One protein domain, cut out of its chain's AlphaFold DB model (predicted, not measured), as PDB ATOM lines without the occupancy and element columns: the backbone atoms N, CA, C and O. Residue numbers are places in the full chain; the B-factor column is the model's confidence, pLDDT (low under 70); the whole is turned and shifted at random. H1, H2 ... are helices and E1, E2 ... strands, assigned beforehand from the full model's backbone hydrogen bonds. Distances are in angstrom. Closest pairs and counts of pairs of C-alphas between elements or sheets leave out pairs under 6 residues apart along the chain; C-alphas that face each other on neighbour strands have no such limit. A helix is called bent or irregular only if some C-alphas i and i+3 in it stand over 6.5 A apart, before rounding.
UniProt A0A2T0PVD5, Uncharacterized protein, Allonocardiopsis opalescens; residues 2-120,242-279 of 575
ATOM      1  N   LYS A   2     483.076 375.891 398.616       95.62
ATOM      2  CA  LYS A   2     482.339 375.698 397.346       95.62
ATOM      3  C   LYS A   2     483.298 375.292 396.218       95.62
ATOM      4  O   LYS A   2     484.508 375.289 396.445       95.62
ATOM      5  N   ALA A   3     482.778 374.956 395.038       97.31
ATOM      6  CA  ALA A   3     483.595 374.585 393.882       97.31
ATOM      7  C   ALA A   3     483.421 375.507 392.671       97.31
ATOM      8  O   ALA A   3     482.328 375.998 392.394       97.31
ATOM      9  N   ALA A   4     484.500 375.638 391.905       98.25
ATOM     10  CA  ALA A   4     484.467 375.927 390.480       98.25
ATOM     11  C   ALA A   4     484.627 374.612 389.697       98.25
ATOM     12  O   ALA A   4     485.411 373.743 390.090       98.25
ATOM     13  N   VAL A   5     483.889 374.470 388.594       98.69
ATOM     14  CA  VAL A   5     483.940 373.285 387.725       98.69
ATOM     15  C   VAL A   5     484.617 373.654 386.415       98.69
ATOM     16  O   VAL A   5     484.207 374.606 385.747       98.69
ATOM     17  N   LEU A   6     485.648 372.891 386.059       98.56
ATOM     18  CA  LEU A   6     486.377 373.012 384.802       98.56
ATOM     19  C   LEU A   6     486.167 371.749 383.965       98.56
ATOM     20  O   LEU A   6     486.092 370.652 384.517       98.56
ATOM     21  N   LEU A   7     486.137 371.889 382.642       98.38
ATOM     22  CA  LEU A   7     486.185 370.763 381.708       98.38
ATOM     23  C   LEU A   7     487.432 370.883 380.826       98.38
ATOM     24  O   LEU A   7     487.542 371.822 380.039       98.38
ATOM     25  N   LEU A   8     488.349 369.924 380.965       97.56
ATOM     26  CA  LEU A   8     489.584 369.809 380.184       97.56
ATOM     27  C   LEU A   8     489.330 368.988 378.910       97.56
ATOM     28  O   LEU A   8     489.812 367.862 378.768       97.56
ATOM     29  N   ALA A   9     488.484 369.511 378.026       95.25
ATOM     30  CA  ALA A   9     488.118 368.873 376.768       95.25
ATOM     31  C   ALA A   9     487.562 369.896 375.773       95.25
ATOM     32  O   ALA A   9     486.954 370.891 376.171       95.25
ATOM     33  N   ASP A  10     487.712 369.603 374.480       93.69
ATOM     34  CA  ASP A  10     487.062 370.350 373.403       93.69
ATOM     35  C   ASP A  10     485.602 369.897 373.287       93.69
ATOM     36  O   ASP A  10     485.230 369.069 372.456       93.69
ATOM     37  N   ALA A  11     484.778 370.323 374.237       93.19
ATOM     38  CA  ALA A  11     483.372 369.956 374.285       93.19
ATOM     39  C   ALA A  11     482.549 371.205 374.636       93.19
ATOM     40  O   ALA A  11     482.637 371.705 375.769       93.19
ATOM     41  N   PRO A  12     481.766 371.746 373.683       95.06
ATOM     42  CA  PRO A  12     481.045 372.992 373.893       95.06
ATOM     43  C   PRO A  12     479.965 372.826 374.965       95.06
ATOM     44  O   PRO A  12     479.518 371.714 375.267       95.06
ATOM     45  N   THR A  13     479.546 373.947 375.554       96.25
ATOM     46  CA  THR A  13     478.384 373.974 376.454       96.25
ATOM     47  C   THR A  13     477.147 373.440 375.741       96.25
ATOM     48  O   THR A  13     476.944 373.660 374.546       96.25
ATOM     49  N   THR A  14     476.300 372.744 376.489       96.44
ATOM     50  CA  THR A  14     475.006 372.291 375.971       96.44
ATOM     51  C   THR A  14     474.008 373.436 375.808       96.44
ATOM     52  O   THR A  14     473.013 373.289 375.098       96.44
ATOM     53  N   GLY A  15     474.229 374.556 376.511       95.12
ATOM     54  CA  GLY A  15     473.293 375.680 376.609       95.12
ATOM     55  C   GLY A  15     471.973 375.345 377.316       95.12
ATOM     56  O   GLY A  15     471.131 376.222 377.481       95.12
ATOM     57  N   TYR A  16     471.779 374.095 377.752       95.44
ATOM     58  CA  TYR A  16     470.510 373.620 378.301       95.44
ATOM     59  C   TYR A  16     470.186 374.248 379.668       95.44
ATOM     60  O   TYR A  16     469.025 374.505 379.970       95.44
ATOM     61  N   LEU A  17     471.212 374.552 380.471       94.25
ATOM     62  CA  LEU A  17     471.084 375.192 381.790       94.25
ATOM     63  C   LEU A  17     471.302 376.717 381.743       94.25
ATOM     64  O   LEU A  17     471.598 377.348 382.759       94.25
ATOM     65  N   GLY A  18     471.169 377.325 380.560       92.38
ATOM     66  CA  GLY A  18     471.365 378.760 380.370       92.38
ATOM     67  C   GLY A  18     472.811 379.187 380.632       92.38
ATOM     68  O   GLY A  18     473.743 378.635 380.051       92.38
ATOM     69  N   ALA A  19     472.998 380.190 381.494       90.94
ATOM     70  CA  ALA A  19     474.318 380.746 381.804       90.94
ATOM     71  C   ALA A  19     475.172 379.839 382.711       90.94
ATOM     72  O   ALA A  19     476.396 379.988 382.749       90.94
ATOM     73  N   ALA A  20     474.554 378.899 383.432       92.62
ATOM     74  CA  ALA A  20     475.276 377.956 384.273       92.62
ATOM     75  C   ALA A  20     476.004 376.923 383.402       92.62
ATOM     76  O   ALA A  20     475.398 376.005 382.852       92.62
ATOM     77  N   SER A  21     477.318 377.085 383.269       96.56
ATOM     78  CA  SER A  21     478.173 376.176 382.506       96.56
ATOM     79  C   SER A  21     479.549 376.062 383.149       96.56
ATOM     80  O   SER A  21     480.047 377.010 383.761       96.56
ATOM     81  N   ALA A  22     480.169 374.885 383.037       97.69
ATOM     82  CA  ALA A  22     481.549 374.716 383.482       97.69
ATOM     83  C   ALA A  22     482.499 375.530 382.595       97.69
ATOM     84  O   ALA A  22     482.309 375.640 381.380       97.69
ATOM     85  N   GLN A  23     483.571 376.055 383.176       97.69
ATOM     86  CA  GLN A  23     484.583 376.752 382.392       97.69
ATOM     87  C   GLN A  23     485.356 375.730 381.544       97.69
ATOM     88  O   GLN A  23     485.896 374.751 382.064       97.69
ATOM     89  N   ARG A  24     485.377 375.930 380.224       97.00
ATOM     90  CA  ARG A  24     486.062 375.037 379.282       97.00
ATOM     91  C   ARG A  24     487.519 375.451 379.136       97.00
ATOM     92  O   ARG A  24     487.809 376.629 378.944       97.00
ATOM     93  N   LEU A  25     488.413 374.476 379.211       95.81
ATOM     94  CA  LEU A  25     489.811 374.622 378.830       95.81
ATOM     95  C   LEU A  25     490.040 373.662 377.663       95.81
ATOM     96  O   LEU A  25     490.121 372.449 377.893       95.81
ATOM     97  N   PRO A  26     490.041 374.166 376.416       86.62
ATOM     98  CA  PRO A  26     490.235 373.311 375.263       86.62
ATOM     99  C   PRO A  26     491.625 372.656 375.336       86.62
ATOM    100  O   PRO A  26     492.570 373.269 375.836       86.62
ATOM    101  N   PRO A  27     491.763 371.409 374.864       80.69
ATOM    102  CA  PRO A  27     493.052 370.758 374.738       80.69
ATOM    103  C   PRO A  27     493.896 371.529 373.720       80.69
ATOM    104  O   PRO A  27     493.526 371.633 372.553       80.69
ATOM    105  N   GLY A  28     495.021 372.065 374.174       86.88
ATOM    106  CA  GLY A  28     496.062 372.640 373.329       86.88
ATOM    107  C   GLY A  28     497.363 371.864 373.479       86.88
ATOM    108  O   GLY A  28     497.375 370.718 373.930       86.88
ATOM    109  N   GLU A  29     498.477 372.515 373.157       91.25
ATOM    110  CA  GLU A  29     499.788 372.003 373.550       91.25
ATOM    111  C   GLU A  29     499.870 371.882 375.080       91.25
ATOM    112  O   GLU A  29     499.245 372.648 375.827       91.25
ATOM    113  N   PHE A  30     500.663 370.921 375.559       93.69
ATOM    114  CA  PHE A  30     500.746 370.600 376.986       93.69
ATOM    115  C   PHE A  30     501.028 371.842 377.849       93.69
ATOM    116  O   PHE A  30     500.361 372.061 378.858       93.69
ATOM    117  N   GLU A  31     502.021 372.652 377.466       95.44
ATOM    118  CA  GLU A  31     502.456 373.820 378.249       95.44
ATOM    119  C   GLU A  31     501.423 374.959 378.227       95.44
ATOM    120  O   GLU A  31     501.246 375.633 379.240       95.44
ATOM    121  N   GLU A  32     500.690 375.132 377.124       95.19
ATOM    122  CA  GLU A  32     499.602 376.113 377.028       95.19
ATOM    123  C   GLU A  32     498.456 375.727 377.969       95.19
ATOM    124  O   GLU A  32     498.086 376.495 378.858       95.19
ATOM    125  N   THR A  33     497.980 374.484 377.859       95.25
ATOM    126  CA  THR A  33     496.909 373.950 378.712       95.25
ATOM    127  C   THR A  33     497.311 373.975 380.192       95.25
ATOM    128  O   THR A  33     496.508 374.317 381.063       95.25
ATOM    129  N   PHE A  34     498.569 373.642 380.497       97.50
ATOM    130  CA  PHE A  34     499.127 373.699 381.847       97.50
ATOM    131  C   PHE A  34     499.163 375.122 382.411       97.50
ATOM    132  O   PHE A  34     498.726 375.329 383.547       97.50
ATOM    133  N   SER A  35     499.627 376.099 381.625       97.50
ATOM    134  CA  SER A  35     499.644 377.511 382.017       97.50
ATOM    135  C   SER A  35     498.231 378.034 382.275       97.50
ATOM    136  O   SER A  35     497.975 378.603 383.338       97.50
ATOM    137  N   SER A  36     497.286 377.775 381.365       97.31
ATOM    138  CA  SER A  36     495.887 378.179 381.541       97.31
ATOM    139  C   SER A  36     495.249 377.523 382.767       97.31
ATOM    140  O   SER A  36     494.524 378.182 383.513       97.31
ATOM    141  N   LEU A  37     495.540 376.242 383.032       98.25
ATOM    142  CA  LEU A  37     495.026 375.576 384.226       98.25
ATOM    143  C   LEU A  37     495.614 376.173 385.511       98.25
ATOM    144  O   LEU A  37     494.872 376.319 386.484       98.25
ATOM    145  N   ILE A  38     496.906 376.524 385.542       98.50
ATOM    146  CA  ILE A  38     497.522 377.222 386.685       98.50
ATOM    147  C   ILE A  38     496.801 378.538 386.950       98.50
ATOM    148  O   ILE A  38     496.376 378.770 388.081       98.50
ATOM    149  N   GLU A  39     496.662 379.372 385.921       98.44
ATOM    150  CA  GLU A  39     496.079 380.707 386.032       98.44
ATOM    151  C   GLU A  39     494.646 380.639 386.567       98.44
ATOM    152  O   GLU A  39     494.329 381.237 387.600       98.44
ATOM    153  N   VAL A  40     493.802 379.826 385.926       98.31
ATOM    154  CA  VAL A  40     492.406 379.655 386.340       98.31
ATOM    155  C   VAL A  40     492.330 379.054 387.740       98.31
ATOM    156  O   VAL A  40     491.561 379.539 388.568       98.31
ATOM    157  N   THR A  41     493.136 378.036 388.054       98.62
ATOM    158  CA  THR A  41     493.115 377.413 389.387       98.62
ATOM    159  C   THR A  41     493.524 378.414 390.464       98.62
ATOM    160  O   THR A  41     492.817 378.542 391.459       98.62
ATOM    161  N   ALA A  42     494.613 379.160 390.272       98.56
ATOM    162  CA  ALA A  42     495.070 380.167 391.226       98.56
ATOM    163  C   ALA A  42     493.998 381.241 391.476       98.56
ATOM    164  O   ALA A  42     493.725 381.569 392.632       98.56
ATOM    165  N   ALA A  43     493.329 381.719 390.421       98.50
ATOM    166  CA  ALA A  43     492.227 382.670 390.547       98.50
ATOM    167  C   ALA A  43     491.080 382.114 391.412       98.50
ATOM    168  O   ALA A  43     490.656 382.766 392.366       98.50
ATOM    169  N   ARG A  44     490.635 380.874 391.165       98.25
ATOM    170  CA  ARG A  44     489.566 380.236 391.963       98.25
ATOM    171  C   ARG A  44     489.975 379.975 393.411       98.25
ATOM    172  O   ARG A  44     489.157 380.130 394.317       98.25
ATOM    173  N   LEU A  45     491.235 379.618 393.648       97.88
ATOM    174  CA  LEU A  45     491.756 379.443 395.004       97.88
ATOM    175  C   LEU A  45     491.770 380.764 395.783       97.88
ATOM    176  O   LEU A  45     491.423 380.759 396.966       97.88
ATOM    177  N   ASN A  46     492.102 381.880 395.128       98.12
ATOM    178  CA  ASN A  46     492.047 383.218 395.727       98.12
ATOM    179  C   ASN A  46     490.607 383.642 396.072       98.12
ATOM    180  O   ASN A  46     490.395 384.341 397.059       98.12
ATOM    181  N   GLU A  47     489.611 383.154 395.326       97.69
ATOM    182  CA  GLU A  47     488.176 383.292 395.639       97.69
ATOM    183  C   GLU A  47     487.711 382.348 396.773       97.69
ATOM    184  O   GLU A  47     486.539 382.343 397.154       97.69
ATOM    185  N   GLY A  48     488.603 381.519 397.328       96.88
ATOM    186  CA  GLY A  48     488.283 380.544 398.373       96.88
ATOM    187  C   GLY A  48     487.537 379.301 397.869       96.88
ATOM    188  O   GLY A  48     486.975 378.549 398.676       96.88
ATOM    189  N   LEU A  49     487.521 379.069 396.554       97.75
ATOM    190  CA  LEU A  49     486.867 377.929 395.917       97.75
ATOM    191  C   LEU A  49     487.838 376.753 395.762       97.75
ATOM    192  O   LEU A  49     489.025 376.931 395.506       97.75
ATOM    193  N   GLY A  50     487.319 375.532 395.884       97.62
ATOM    194  CA  GLY A  50     487.992 374.345 395.359       97.62
ATOM    195  C   GLY A  50     487.769 374.231 393.851       97.62
ATOM    196  O   GLY A  50     486.796 374.768 393.323       97.62
ATOM    197  N   VAL A  51     488.636 373.509 393.152       98.62
ATOM    198  CA  VAL A  51     488.519 373.285 391.706       98.62
ATOM    199  C   VAL A  51     488.270 371.809 391.435       98.62
ATOM    200  O   VAL A  51     489.019 370.954 391.903       98.62
ATOM    201  N   VAL A  52     487.219 371.514 390.669       98.69
ATOM    202  CA  VAL A  52     486.912 370.174 390.156       98.69
ATOM    203  C   VAL A  52     487.122 370.195 388.645       98.69
ATOM    204  O   VAL A  52     486.331 370.788 387.915       98.69
ATOM    205  N   ALA A  53     488.209 369.579 388.184       98.56
ATOM    206  CA  ALA A  53     488.569 369.482 386.776       98.56
ATOM    207  C   ALA A  53     488.132 368.126 386.209       98.56
ATOM    208  O   ALA A  53     488.706 367.084 386.536       98.56
ATOM    209  N   LEU A  54     487.108 368.149 385.363       98.69
ATOM    210  CA  LEU A  54     486.589 366.987 384.650       98.69
ATOM    211  C   LEU A  54     487.395 366.756 383.373       98.69
ATOM    212  O   LEU A  54     487.786 367.713 382.701       98.69
ATOM    213  N   TYR A  55     487.596 365.498 383.003       98.12
ATOM    214  CA  TYR A  55     488.194 365.134 381.719       98.12
ATOM    215  C   TYR A  55     487.678 363.773 381.233       98.12
ATOM    216  O   TYR A  55     487.333 362.916 382.051       98.12
ATOM    217  N   PRO A  56     487.611 363.542 379.910       97.31
ATOM    218  CA  PRO A  56     487.213 362.250 379.361       97.31
ATOM    219  C   PRO A  56     488.219 361.165 379.756       97.31
ATOM    220  O   PRO A  56     489.408 361.272 379.453       97.31
ATOM    221  N   SER A  57     487.758 360.080 380.383       96.75
ATOM    222  CA  SER A  57     488.663 359.005 380.829       96.75
ATOM    223  C   SER A  57     489.377 358.302 379.665       96.75
ATOM    224  O   SER A  57     490.523 357.879 379.794       96.75
ATOM    225  N   TRP A  58     488.735 358.244 378.494       95.56
ATOM    226  CA  TRP A  58     489.296 357.695 377.257       95.56
ATOM    227  C   TRP A  58     490.398 358.578 376.633       95.56
ATOM    228  O   TRP A  58     491.096 358.126 375.729       95.56
ATOM    229  N   ARG A  59     490.621 359.788 377.170       94.31
ATOM    230  CA  ARG A  59     491.768 360.673 376.890       94.31
ATOM    231  C   ARG A  59     492.433 361.184 378.181       94.31
ATOM    232  O   ARG A  59     492.867 362.329 378.254       94.31
ATOM    233  N   GLY A  60     492.541 360.334 379.206       94.38
ATOM    234  CA  GLY A  60     492.982 360.754 380.546       94.38
ATOM    235  C   GLY A  60     494.475 361.062 380.715       94.38
ATOM    236  O   GLY A  60     494.836 361.895 381.543       94.38
ATOM    237  N   ALA A  61     495.357 360.451 379.917       94.81
ATOM    238  CA  ALA A  61     496.798 360.453 380.202       94.81
ATOM    239  C   ALA A  61     497.443 361.851 380.260       94.81
ATOM    240  O   ALA A  61     498.362 362.077 381.049       94.81
ATOM    241  N   GLU A  62     497.003 362.777 379.412       95.31
ATOM    242  CA  GLU A  62     497.523 364.145 379.376       95.31
ATOM    243  C   GLU A  62     496.884 365.048 380.450       95.31
ATOM    244  O   GLU A  62     497.644 365.575 381.270       95.31
ATOM    245  N   PRO A  63     495.542 365.156 380.558       96.38
ATOM    246  CA  PRO A  63     494.883 365.872 381.652       96.38
ATOM    247  C   PRO A  63     495.368 365.455 383.044       96.38
ATOM    248  O   PRO A  63     495.634 366.313 383.883       96.38
ATOM    249  N   GLU A  64     495.572 364.158 383.292       96.44
ATOM    250  CA  GLU A  64     496.096 363.656 384.570       96.44
ATOM    251  C   GLU A  64     497.475 364.232 384.901       96.44
ATOM    252  O   GLU A  64     497.715 364.679 386.027       96.44
ATOM    253  N   ARG A  65     498.388 364.249 383.923       97.06
ATOM    254  CA  ARG A  65     499.739 364.803 384.097       97.06
ATOM    255  C   ARG A  65     499.689 366.303 384.341       97.06
ATOM    256  O   ARG A  65     500.392 366.783 385.231       97.06
ATOM    257  N   ILE A  66     498.864 367.021 383.580       97.75
ATOM    258  CA  ILE A  66     498.680 368.468 383.724       97.75
ATOM    259  C   ILE A  66     498.158 368.780 385.129       97.75
ATOM    260  O   ILE A  66     498.791 369.543 385.854       97.75
ATOM    261  N   ILE A  67     497.091 368.112 385.574       97.75
ATOM    262  CA  ILE A  67     496.504 368.296 386.911       97.75
ATOM    263  C   ILE A  67     497.528 368.002 388.013       97.75
ATOM    264  O   ILE A  67     497.686 368.795 388.946       97.75
ATOM    265  N   GLN A  68     498.260 366.887 387.919       96.88
ATOM    266  CA  GLN A  68     499.291 366.539 388.902       96.88
ATOM    267  C   GLN A  68     500.409 367.585 388.953       96.88
ATOM    268  O   GLN A  68     500.869 367.941 390.043       96.88
ATOM    269  N   ARG A  69     500.843 368.095 387.795       97.88
ATOM    270  CA  ARG A  69     501.859 369.150 387.710       97.88
ATOM    271  C   ARG A  69     501.332 370.459 388.298       97.88
ATOM    272  O   ARG A  69     502.052 371.086 389.072       97.88
ATOM    273  N   THR A  70     500.079 370.830 388.028       98.38
ATOM    274  CA  THR A  70     499.460 372.063 388.547       98.38
ATOM    275  C   THR A  70     499.331 372.018 390.061       98.38
ATOM    276  O   THR A  70     499.691 372.984 390.730       98.38
ATOM    277  N   ARG A  71     498.914 370.880 390.627       97.56
ATOM    278  CA  ARG A  71     498.859 370.687 392.086       97.56
ATOM    279  C   ARG A  71     500.211 370.895 392.757       97.56
ATOM    280  O   ARG A  71     500.284 371.553 393.789       97.56
ATOM    281  N   ARG A  72     501.276 370.342 392.164       97.50
ATOM    282  CA  ARG A  72     502.649 370.501 392.669       97.50
ATOM    283  C   ARG A  72     503.129 371.943 392.550       97.50
ATOM    284  O   ARG A  72     503.700 372.445 393.506       97.50
ATOM    285  N   TYR A  73     502.877 372.587 391.411       98.44
ATOM    286  CA  TYR A  73     503.288 373.967 391.149       98.44
ATOM    287  C   TYR A  73     502.605 374.966 392.092       98.44
ATOM    288  O   TYR A  73     503.260 375.830 392.660       98.44
ATOM    289  N   LEU A  74     501.295 374.814 392.301       98.31
ATOM    290  CA  LEU A  74     500.510 375.671 393.193       98.31
ATOM    291  C   LEU A  74     500.573 375.245 394.667       98.31
ATOM    292  O   LEU A  74     499.915 375.865 395.496       98.31
ATOM    293  N   HIS A  75     501.306 374.172 394.990       97.06
ATOM    294  CA  HIS A  75     501.367 373.580 396.329       97.06
ATOM    295  C   HIS A  75     499.983 373.414 396.982       97.06
ATOM    296  O   HIS A  75     499.780 373.753 398.147       97.06
ATOM    297  N   THR A  76     499.013 372.905 396.216       96.25
ATOM    298  CA  THR A  76     497.601 372.863 396.615       96.25
ATOM    299  C   THR A  76     497.023 371.452 396.582       96.25
ATOM    300  O   THR A  76     497.299 370.646 395.686       96.25
ATOM    301  N   ASP A  77     496.165 371.162 397.554       95.12
ATOM    302  CA  ASP A  77     495.301 369.983 397.611       95.12
ATOM    303  C   ASP A  77     493.851 370.298 397.206       95.12
ATOM    304  O   ASP A  77     493.023 369.396 397.148       95.12
ATOM    305  N   LYS A  78     493.545 371.557 396.866       96.56
ATOM    306  CA  LYS A  78     492.200 372.046 396.518       96.56
ATOM    307  C   LYS A  78     491.848 371.919 395.028       96.56
ATOM    308  O   LYS A  78     490.867 372.512 394.586       96.56
ATOM    309  N   LEU A  79     492.619 371.148 394.260       98.06
ATOM    310  CA  LEU A  79     492.353 370.813 392.858       98.06
ATOM    311  C   LEU A  79     492.137 369.299 392.727       98.06
ATOM    312  O   LEU A  79     493.076 368.518 392.893       98.06
ATOM    313  N   ALA A  80     490.909 368.901 392.409       98.00
ATOM    314  CA  ALA A  80     490.532 367.525 392.114       98.00
ATOM    315  C   ALA A  80     490.494 367.289 390.601       98.00
ATOM    316  O   ALA A  80     489.912 368.079 389.862       98.00
ATOM    317  N   GLY A  81     491.091 366.186 390.151       97.81
ATOM    318  CA  GLY A  81     490.961 365.701 388.779       97.81
ATOM    319  C   GLY A  81     490.017 364.512 388.728       97.81
ATOM    320  O   GLY A  81     490.300 363.512 389.384       97.81
ATOM    321  N   VAL A  82     488.939 364.601 387.950       97.94
ATOM    322  CA  VAL A  82     487.924 363.543 387.869       97.94
ATOM    323  C   VAL A  82     487.827 362.991 386.442       97.94
ATOM    324  O   VAL A  82     487.354 363.701 385.550       97.94
ATOM    325  N   PRO A  83     488.261 361.736 386.207       97.62
ATOM    326  CA  PRO A  83     488.061 361.068 384.930       97.62
ATOM    327  C   PRO A  83     486.592 360.668 384.782       97.62
ATOM    328  O   PRO A  83     486.036 359.983 385.637       97.62
ATOM    329  N   VAL A  84     485.968 361.038 383.667       97.75
ATOM    330  CA  VAL A  84     484.552 360.756 383.407       97.75
ATOM    331  C   VAL A  84     484.425 359.881 382.149       97.75
ATOM    332  O   VAL A  84     484.818 360.315 381.062       97.75
ATOM    333  N   PRO A  85     483.900 358.642 382.247       96.38
ATOM    334  CA  PRO A  85     483.811 357.700 381.128       96.38
ATOM    335  C   PRO A  85     482.570 357.944 380.257       96.38
ATOM    336  O   PRO A  85     481.778 357.035 380.018       96.38
ATOM    337  N   LEU A  86     482.388 359.180 379.788       98.06
ATOM    338  CA  LEU A  86     481.232 359.589 378.989       98.06
ATOM    339  C   LEU A  86     481.613 359.966 377.551       98.06
ATOM    340  O   LEU A  86     482.742 360.413 377.311       98.06
ATOM    341  N   PRO A  87     480.677 359.812 376.594       97.75
ATOM    342  CA  PRO A  87     480.817 360.405 375.274       97.75
ATOM    343  C   PRO A  87     480.698 361.943 375.365       97.75
ATOM    344  O   PRO A  87     480.150 362.452 376.351       97.75
ATOM    345  N   PRO A  88     481.214 362.698 374.377       97.19
ATOM    346  CA  PRO A  88     481.382 364.152 374.470       97.19
ATOM    347  C   PRO A  88     480.118 364.944 374.821       97.19
ATOM    348  O   PRO A  88     480.173 365.802 375.703       97.19
ATOM    349  N   LEU A  89     478.966 364.617 374.229       98.19
ATOM    350  CA  LEU A  89     477.715 365.328 374.499       98.19
ATOM    351  C   LEU A  89     477.259 365.139 375.949       98.19
ATOM    352  O   LEU A  89     476.850 366.090 376.618       98.19
ATOM    353  N   ALA A  90     477.333 363.904 376.446       98.44
ATOM    354  CA  ALA A  90     476.972 363.593 377.823       98.44
ATOM    355  C   ALA A  90     477.970 364.200 378.816       98.44
ATOM    356  O   ALA A  90     477.563 364.695 379.864       98.44
ATOM    357  N   LEU A  91     479.260 364.217 378.472       98.38
ATOM    358  CA  LEU A  91     480.291 364.875 379.268       98.38
ATOM    359  C   LEU A  91     480.018 366.380 379.407       98.38
ATOM    360  O   LEU A  91     480.080 366.899 380.521       98.38
ATOM    361  N   SER A  92     479.655 367.062 378.315       98.12
ATOM    362  CA  SER A  92     479.254 368.474 378.355       98.12
ATOM    363  C   SER A  92     478.045 368.713 379.253       98.12
ATOM    364  O   SER A  92     478.079 369.637 380.067       98.12
ATOM    365  N   LEU A  93     477.006 367.875 379.149       98.31
ATOM    366  CA  LEU A  93     475.819 367.982 380.003       98.31
ATOM    367  C   LEU A  93     476.183 367.844 381.485       98.31
ATOM    368  O   LEU A  93     475.783 368.685 382.289       98.31
ATOM    369  N   ILE A  94     476.946 366.808 381.849       98.44
ATOM    370  CA  ILE A  94     477.351 366.581 383.241       98.44
ATOM    371  C   ILE A  94     478.215 367.737 383.751       98.44
ATOM    372  O   ILE A  94     478.008 368.200 384.871       98.44
ATOM    373  N   ALA A  95     479.139 368.253 382.940       98.50
ATOM    374  CA  ALA A  95     479.950 369.404 383.320       98.50
ATOM    375  C   ALA A  95     479.085 370.639 383.627       98.50
ATOM    376  O   ALA A  95     479.285 371.291 384.654       98.50
ATOM    377  N   ASP A  96     478.088 370.927 382.788       98.31
ATOM    378  CA  ASP A  96     477.172 372.054 382.993       98.31
ATOM    379  C   ASP A  96     476.266 371.840 384.219       98.31
ATOM    380  O   ASP A  96     476.094 372.762 385.017       98.31
ATOM    381  N   GLN A  97     475.754 370.623 384.441       97.88
ATOM    382  CA  GLN A  97     474.968 370.279 385.637       97.88
ATOM    383  C   GLN A  97     475.775 370.449 386.926       97.88
ATOM    384  O   GLN A  97     475.281 370.998 387.909       97.88
ATOM    385  N   LEU A  98     477.035 370.016 386.934       98.25
ATOM    386  CA  LEU A  98     477.909 370.184 388.091       98.25
ATOM    387  C   LEU A  98     478.234 371.657 388.344       98.25
ATOM    388  O   LEU A  98     478.262 372.076 389.500       98.25
ATOM    389  N   ALA A  99     478.437 372.453 387.291       98.12
ATOM    390  CA  ALA A  99     478.624 373.897 387.416       98.12
ATOM    391  C   ALA A  99     477.368 374.596 387.951       98.12
ATOM    392  O   ALA A  99     477.476 375.469 388.808       98.12
ATOM    393  N   TYR A 100     476.179 374.172 387.518       97.06
ATOM    394  CA  TYR A 100     474.904 374.649 388.057       97.06
ATOM    395  C   TYR A 100     474.757 374.366 389.560       97.06
ATOM    396  O   TYR A 100     474.278 375.212 390.312       97.06
ATOM    397  N   LEU A 101     475.210 373.197 390.024       96.81
ATOM    398  CA  LEU A 101     475.130 372.797 391.433       96.81
ATOM    399  C   LEU A 101     476.240 373.394 392.317       96.81
ATOM    400  O   LEU A 101     476.092 373.453 393.542       96.81
ATOM    401  N   SER A 102     477.358 373.826 391.731       97.44
ATOM    402  CA  SER A 102     478.565 374.219 392.469       97.44
ATOM    403  C   SER A 102     478.404 375.396 393.448       97.44
ATOM    404  O   SER A 102     479.096 375.399 394.474       97.44
ATOM    405  N   PRO A 103     477.486 376.367 393.236       96.38
ATOM    406  CA  PRO A 103     477.209 377.412 394.220       96.38
ATOM    407  C   PRO A 103     476.502 376.905 395.484       96.38
ATOM    408  O   PRO A 103     476.562 377.586 396.515       96.38
ATOM    409  N   TYR A 104     475.840 375.747 395.408       96.00
ATOM    410  CA  TYR A 104     474.959 375.206 396.449       96.00
ATOM    411  C   TYR A 104     475.582 374.052 397.232       96.00
ATOM    412  O   TYR A 104     475.205 373.817 398.379       96.00
ATOM    413  N   LEU A 105     476.545 373.345 396.638       96.31
ATOM    414  CA  LEU A 105     477.152 372.149 397.218       96.31
ATOM    415  C   LEU A 105     478.648 372.350 397.505       96.31
ATOM    416  O   LEU A 105     479.336 373.107 396.813       96.31
ATOM    417  N   PRO A 106     479.197 371.674 398.531       96.25
ATOM    418  CA  PRO A 106     480.625 371.727 398.799       96.25
ATOM    419  C   PRO A 106     481.423 371.011 397.698       96.25
ATOM    420  O   PRO A 106     480.947 370.072 397.064       96.25
ATOM    421  N   ALA A 107     482.681 371.416 397.510       96.81
ATOM    422  CA  ALA A 107     483.527 370.930 396.417       96.81
ATOM    423  C   ALA A 107     483.711 369.402 396.397       96.81
ATOM    424  O   ALA A 107     483.724 368.788 395.333       96.81
ATOM    425  N   GLY A 108     483.790 368.790 397.579       95.88
ATOM    426  CA  GLY A 108     483.838 367.340 397.748       95.88
ATOM    427  C   GLY A 108     482.617 366.606 397.189       95.88
ATOM    428  O   GLY A 108     482.754 365.574 396.536       95.88
ATOM    429  N   VAL A 109     481.427 367.186 397.371       97.00
ATOM    430  CA  VAL A 109     480.162 366.650 396.849       97.00
ATOM    431  C   VAL A 109     480.088 366.802 395.338       97.00
ATOM    432  O   VAL A 109     479.685 365.868 394.659       97.00
ATOM    433  N   ILE A 110     480.535 367.937 394.795       98.19
ATOM    434  CA  ILE A 110     480.610 368.140 393.340       98.19
ATOM    435  C   ILE A 110     481.537 367.107 392.687       98.19
ATOM    436  O   ILE A 110     481.171 366.509 391.676       98.19
ATOM    437  N   ALA A 111     482.702 366.840 393.285       97.50
ATOM    438  CA  ALA A 111     483.615 365.813 392.786       97.50
ATOM    439  C   ALA A 111     482.998 364.399 392.844       97.50
ATOM    440  O   ALA A 111     483.146 363.636 391.898       97.50
ATOM    441  N   ALA A 112     482.262 364.068 393.909       96.25
ATOM    442  CA  ALA A 112     481.560 362.788 394.045       96.25
ATOM    443  C   ALA A 112     480.379 362.628 393.065       96.25
ATOM    444  O   ALA A 112     480.155 361.553 392.504       96.25
ATOM    445  N   LEU A 113     479.628 363.706 392.822       97.38
ATOM    446  CA  LEU A 113     478.536 363.720 391.848       97.38
ATOM    447  C   LEU A 113     479.035 363.445 390.430       97.38
ATOM    448  O   LEU A 113     478.340 362.774 389.675       97.38
ATOM    449  N   ALA A 114     480.237 363.897 390.073       97.31
ATOM    450  CA  ALA A 114     480.825 363.619 388.763       97.31
ATOM    451  C   ALA A 114     481.006 362.115 388.480       97.31
ATOM    452  O   ALA A 114     480.917 361.701 387.326       97.31
ATOM    453  N   GLU A 115     481.197 361.294 389.517       94.69
ATOM    454  CA  GLU A 115     481.259 359.830 389.396       94.69
ATOM    455  C   GLU A 115     479.868 359.177 389.405       94.69
ATOM    456  O   GLU A 115     479.690 358.097 388.846       94.69
ATOM    457  N   THR A 116     478.875 359.831 390.018       95.12
ATOM    458  CA  THR A 116     477.538 359.257 390.258       95.12
ATOM    459  C   THR A 116     476.531 359.606 389.161       95.12
ATOM    460  O   THR A 116     475.804 358.736 388.691       95.12
ATOM    461  N   LEU A 117     476.515 360.854 388.683       96.56
ATOM    462  CA  LEU A 117     475.584 361.311 387.642       96.56
ATOM    463  C   LEU A 117     475.635 360.514 386.322       96.56
ATOM    464  O   LEU A 117     474.579 360.370 385.707       96.56
ATOM    465  N   PRO A 118     476.774 359.942 385.874       96.62
ATOM    466  CA  PRO A 118     476.790 359.032 384.726       96.62
ATOM    467  C   PRO A 118     475.818 357.844 384.836       96.62
ATOM    468  O   PRO A 118     475.421 357.293 383.809       96.62
ATOM    469  N   TYR A 119     475.427 357.448 386.053       95.56
ATOM    470  CA  TYR A 119     474.467 356.366 386.288       95.56
ATOM    471  C   TYR A 119     472.998 356.807 386.192       95.56
ATOM    472  O   TYR A 119     472.119 355.961 386.016       95.56
ATOM    473  N   GLU A 120     472.745 358.115 386.243       95.94
ATOM    474  CA  GLU A 120     471.412 358.737 386.224       95.94
ATOM    475  C   GLU A 120     470.985 359.195 384.819       95.94
ATOM    476  O   GLU A 120     469.916 359.781 384.629       95.94
ATOM    477  N   GLN A 242     463.997 367.644 391.275       92.19
ATOM    478  CA  GLN A 242     464.478 366.760 392.342       92.19
ATOM    479  C   GLN A 242     465.508 365.714 391.887       92.19
ATOM    480  O   GLN A 242     466.160 365.136 392.747       92.19
ATOM    481  N   ALA A 243     465.686 365.449 390.588       94.00
ATOM    482  CA  ALA A 243     466.585 364.381 390.136       94.00
ATOM    483  C   ALA A 243     468.040 364.630 390.577       94.00
ATOM    484  O   ALA A 243     468.662 363.767 391.195       94.00
ATOM    485  N   LEU A 244     468.549 365.848 390.358       94.00
ATOM    486  CA  LEU A 244     469.898 366.236 390.790       94.00
ATOM    487  C   LEU A 244     470.025 366.306 392.318       94.00
ATOM    488  O   LEU A 244     471.042 365.893 392.874       94.00
ATOM    489  N   ALA A 245     468.989 366.794 393.006       92.31
ATOM    490  CA  ALA A 245     468.972 366.845 394.467       92.31
ATOM    491  C   ALA A 245     469.004 365.438 395.085       92.31
ATOM    492  O   ALA A 245     469.745 365.196 396.033       92.31
ATOM    493  N   ASN A 246     468.251 364.494 394.520       93.94
ATOM    494  CA  ASN A 246     468.232 363.100 394.957       93.94
ATOM    495  C   ASN A 246     469.595 362.440 394.747       93.94
ATOM    496  O   ASN A 246     470.090 361.787 395.665       93.94
ATOM    497  N   ALA A 247     470.235 362.672 393.595       94.00
ATOM    498  CA  ALA A 247     471.592 362.196 393.346       94.00
ATOM    499  C   ALA A 247     472.564 362.711 394.422       94.00
ATOM    500  O   ALA A 247     473.285 361.918 395.021       94.00
ATOM    501  N   ALA A 248     472.519 364.008 394.750       94.62
ATOM    502  CA  ALA A 248     473.373 364.597 395.784       94.62
ATOM    503  C   ALA A 248     473.091 364.035 397.188       94.62
ATOM    504  O   ALA A 248     474.023 363.693 397.912       94.62
ATOM    505  N   ASN A 249     471.815 363.894 397.554       93.75
ATOM    506  CA  ASN A 249     471.392 363.392 398.864       93.75
ATOM    507  C   ASN A 249     471.646 361.888 399.047       93.75
ATOM    508  O   ASN A 249     471.685 361.409 400.177       93.75
ATOM    509  N   SER A 250     471.818 361.141 397.955       93.94
ATOM    510  CA  SER A 250     472.113 359.704 397.993       93.94
ATOM    511  C   SER A 250     473.583 359.380 398.287       93.94
ATOM    512  O   SER A 250     473.921 358.217 398.517       93.94
ATOM    513  N   LEU A 251     474.465 360.387 398.293       94.81
ATOM    514  CA  LEU A 251     475.899 360.182 398.458       94.81
ATOM    515  C   LEU A 251     476.262 359.847 399.918       94.81
ATOM    516  O   LEU A 251     475.975 360.639 400.819       94.81
ATOM    517  N   PRO A 252     476.964 358.727 400.177       92.81
ATOM    518  CA  PRO A 252     477.432 358.361 401.512       92.81
ATOM    519  C   PRO A 252     478.708 359.141 401.867       92.81
ATOM    520  O   PRO A 252     479.817 358.609 401.834       92.81
ATOM    521  N   LEU A 253     478.560 360.432 402.148       91.62
ATOM    522  CA  LEU A 253     479.686 361.335 402.378       91.62
ATOM    523  C   LEU A 253     480.334 361.103 403.745       91.62
ATOM    524  O   LEU A 253     479.658 361.032 404.770       91.62
ATOM    525  N   VAL A 254     481.664 361.073 403.753       92.06
ATOM    526  CA  VAL A 254     482.497 361.144 404.957       92.06
ATOM    527  C   VAL A 254     483.548 362.232 404.780       92.06
ATOM    528  O   VAL A 254     484.037 362.452 403.672       92.06
ATOM    529  N   ASP A 255     483.930 362.916 405.854       93.38
ATOM    530  CA  ASP A 255     485.020 363.888 405.775       93.38
ATOM    531  C   ASP A 255     486.364 363.167 405.635       93.38
ATOM    532  O   ASP A 255     486.680 362.230 406.377       93.38
ATOM    533  N   CYS A 256     487.183 363.603 404.677       93.00
ATOM    534  CA  CYS A 256     488.539 363.092 404.533       93.00
ATOM    535  C   CYS A 256     489.358 363.410 405.792       93.00
ATOM    536  O   CYS A 256     489.522 364.572 406.150       93.00
ATOM    537  N   THR A 257     489.958 362.399 406.422       91.88
ATOM    538  CA  THR A 257     490.740 362.577 407.661       91.88
ATOM    539  C   THR A 257     492.015 363.405 407.482       91.88
ATOM    540  O   THR A 257     492.620 363.804 408.471       91.88
ATOM    541  N   TRP A 258     492.452 363.624 406.237       92.69
ATOM    542  CA  TRP A 258     493.666 364.373 405.914       92.69
ATOM    543  C   TRP A 258     493.382 365.845 405.619       92.69
ATOM    544  O   TRP A 258     493.970 366.713 406.253       92.69
ATOM    545  N   CYS A 259     492.492 366.130 404.665       92.81
ATOM    546  CA  CYS A 259     492.207 367.504 404.232       92.81
ATOM    547  C   CYS A 259     490.837 368.038 404.680       92.81
ATOM    548  O   CYS A 259     490.512 369.190 404.402       92.81
ATOM    549  N   GLY A 260     490.003 367.218 405.323       92.31
ATOM    550  CA  GLY A 260     488.670 367.604 405.800       92.31
ATOM    551  C   GLY A 260     487.616 367.808 404.707       92.31
ATOM    552  O   GLY A 260     486.495 368.199 405.013       92.31
ATOM    553  N   VAL A 261     487.937 367.578 403.429       93.50
ATOM    554  CA  VAL A 261     486.961 367.712 402.336       93.50
ATOM    555  C   VAL A 261     486.030 366.487 402.315       93.50
ATOM    556  O   VAL A 261     486.548 365.365 402.336       93.50
ATOM    557  N   PRO A 262     484.693 366.664 402.216       92.94
ATOM    558  CA  PRO A 262     483.755 365.550 402.075       92.94
ATOM    559  C   PRO A 262     484.101 364.663 400.876       92.94
ATOM    560  O   PRO A 262     484.431 365.158 399.798       92.94
ATOM    561  N   THR A 263     484.028 363.347 401.032       91.25
ATOM    562  CA  THR A 263     484.350 362.390 399.974       91.25
ATOM    563  C   THR A 263     483.490 361.134 400.083       91.25
ATOM    564  O   THR A 263     483.041 360.770 401.165       91.25
ATOM    565  N   VAL A 264     483.255 360.478 398.946       89.06
ATOM    566  CA  VAL A 264     482.630 359.144 398.862       89.06
ATOM    567  C   VAL A 264     483.646 358.055 398.511       89.06
ATOM    568  O   VAL A 264     483.356 356.865 398.611       89.06
ATOM    569  N   ALA A 265     484.837 358.459 398.068       79.31
ATOM    570  CA  ALA A 265     485.839 357.567 397.521       79.31
ATOM    571  C   ALA A 265     486.785 357.066 398.619       79.31
ATOM    572  O   ALA A 265     487.082 357.762 399.590       79.31
ATOM    573  N   GLN A 266     487.322 355.859 398.426       84.50
ATOM    574  CA  GLN A 266     488.377 355.322 399.299       84.50
ATOM    575  C   GLN A 266     489.627 356.221 399.301       84.50
ATOM    576  O   GLN A 266     490.319 356.341 400.317       84.50
ATOM    577  N   THR A 267     489.875 356.874 398.164       91.00
ATOM    578  CA  THR A 267     490.929 357.864 397.954       91.00
ATOM    579  C   THR A 267     490.288 359.228 397.761       91.00
ATOM    580  O   THR A 267     489.479 359.409 396.855       91.00
ATOM    581  N   CYS A 268     490.664 360.214 398.572       93.88
ATOM    582  CA  CYS A 268     490.126 361.564 398.426       93.88
ATOM    583  C   CYS A 268     490.550 362.175 397.077       93.88
ATOM    584  O   CYS A 268     491.743 362.332 396.826       93.88
ATOM    585  N   LEU A 269     489.591 362.588 396.239       94.31
ATOM    586  CA  LEU A 269     489.861 363.183 394.916       94.31
ATOM    587  C   LEU A 269     490.654 364.504 394.981       94.31
ATOM    588  O   LEU A 269     491.292 364.892 394.006       94.31
ATOM    589  N   PHE A 270     490.643 365.168 396.140       95.56
ATOM    590  CA  PHE A 270     491.385 366.397 396.408       95.56
ATOM    591  C   PHE A 270     492.821 366.101 396.833       95.56
ATOM    592  O   PHE A 270     493.733 366.235 396.028       95.56
ATOM    593  N   CYS A 271     493.058 365.623 398.057       93.62
ATOM    594  CA  CYS A 271     494.431 365.412 398.528       93.62
ATOM    595  C   CYS A 271     495.097 364.144 397.964       93.62
ATOM    596  O   CYS A 271     496.322 364.074 397.934       93.62
ATOM    597  N   GLY A 272     494.341 363.175 397.445       91.19
ATOM    598  CA  GLY A 272     494.865 361.889 396.966       91.19
ATOM    599  C   GLY A 272     495.209 360.905 398.085       91.19
ATOM    600  O   GLY A 272     495.690 359.810 397.805       91.19
ATOM    601  N   MET A 273     494.972 361.272 399.347       92.19
ATOM    602  CA  MET A 273     495.233 360.392 400.478       92.19
ATOM    603  C   MET A 273     494.137 359.338 400.599       92.19
ATOM    604  O   MET A 273     492.940 359.636 400.535       92.19
ATOM    605  N   THR A 274     494.566 358.100 400.817       86.44
ATOM    606  CA  THR A 274     493.713 357.026 401.308       86.44
ATOM    607  C   THR A 274     493.543 357.238 402.809       86.44
ATOM    608  O   THR A 274     494.508 357.284 403.572       86.44
ATOM    609  N   GLY A 275     492.314 357.483 403.243       61.75
ATOM    610  CA  GLY A 275     492.083 357.896 404.630       61.75
ATOM    611  C   GLY A 275     490.679 357.652 405.141       61.75
ATOM    612  O   GLY A 275     490.417 357.905 406.313       61.75
ATOM    613  N   GLY A 276     489.780 357.121 404.309       57.06
ATOM    614  CA  GLY A 276     488.520 356.627 404.830       57.06
ATOM    615  C   GLY A 276     488.829 355.567 405.879       57.06
ATOM    616  O   GLY A 276     489.430 354.538 405.557       57.06
ATOM    617  N   ARG A 277     488.408 355.794 407.133       51.03
ATOM    618  CA  ARG A 277     488.074 354.668 408.007       51.03
ATOM    619  C   ARG A 277     487.263 353.735 407.124       51.03
ATOM    620  O   ARG A 277     486.235 354.156 406.596       51.03
ATOM    621  N   SER A 278     487.762 352.517 406.908       48.25
ATOM    622  CA  SER A 278     486.942 351.461 406.325       48.25
ATOM    623  C   SER A 278     485.605 351.548 407.059       48.25
ATOM    624  O   SER A 278     485.655 351.605 408.295       48.25
ATOM    625  N   PRO A 279     484.452 351.688 406.382       53.38
ATOM    626  CA  PRO A 279     483.179 351.627 407.070       53.38
ATOM    627  C   PRO A 279     483.088 350.217 407.652       53.38
ATOM    628  O   PRO A 279     482.616 349.277 407.017       53.38
TER     629      PRO A 279
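What this domain is: This is residues 2 to 120 and 242 to 279 of the 575 residues of an uncharacterized protein of Allonocardiopsis opalescens (UniProt A0A2T0PVD5). A small parallel sheet, E1 E2 E3, makes the middle layer of a three-layer slab, with H1 and H2 covering one face and H3 and H4 the other. The short H5 packs on H4, away from the sheet, and the long stretch 250 to 279 folds beside the E3 edge, toward the end where the strands begin. The printed part has 157 residues with five named helices and three named strands, in the order E1 H1 E2 H2 E3 H3 H4 H5, of mixed class. It is compact, with a radius of gyration of the C-alphas of 14.5 A, and rounded, spanning 43 by 36 by 30 A.

Where its parts are: Find C-alpha 3 at (483.595, 374.585, 393.882), where E1, residues 3 to 7, begins. E2 is residues 50 to 56, 20.1 A long, and E3 is residues 79 to 84, 15.9 A. On one face look for H1, residues 30 to 46, the longest helix at 24.2 A, and H2, residues 61 to 73, 18.6 A. On the opposite face find H3, residues 88 to 101, 20.0 A, and H4, residues 107 to 119, 19.9 A. H4 is only just irregular: C-alphas 115 and 118 are 6.51 A apart. H5, residues 242 to 249, ends at C-alpha 249, (471.392, 363.392, 398.864).

How they stand to each other: Start at the inner strand E2. It is parallel to E1, with N 6 and O 52 within hydrogen-bond range at 2.9 A, and parallel to E3, with N 80 and O 51 at 2.8 A. E1, H1, E2 and E2, H2, E3 are strand-helix-strand units, parallel neighbour strands with a helix between, each with a right-handed crossover. H1 is over E2 at a height over the sheet of 10.0 A. H1 and H2 touch, closest at the C-alphas of Phe 34 and Ile 66, 5.6 A, at a steep tilt of 48 degrees, the same way. The helical hairpin H3 and H4 touches at the C-alphas of Leu 98 and Ile 110, the closest, 6.2 A. H5 is not on the sheet; it touches H4, the closest C-alphas being those of Leu 113 and Ala 248, 6.6 A. Every O i to N i+4 pair is within hydrogen-bond range in H1, H3 and H5, against 8 of 9 in H2 and 6 of 9 in H4.

The domain as a whole: The C-alphas of Glu 29 and Pro 279, the two farthest apart, are 42.6 A from each other. Residues 121 to 241 are not printed, and C-alphas 120 and 242 are 12.2 A apart across this cut. Of the links printed whole, E1 to H1 is long, with 22 residues, and its residues 23 to 24 pair in parallel with residues 6 to 7 of E1. The model's confidence is low, under 70, at residues 275 to 279.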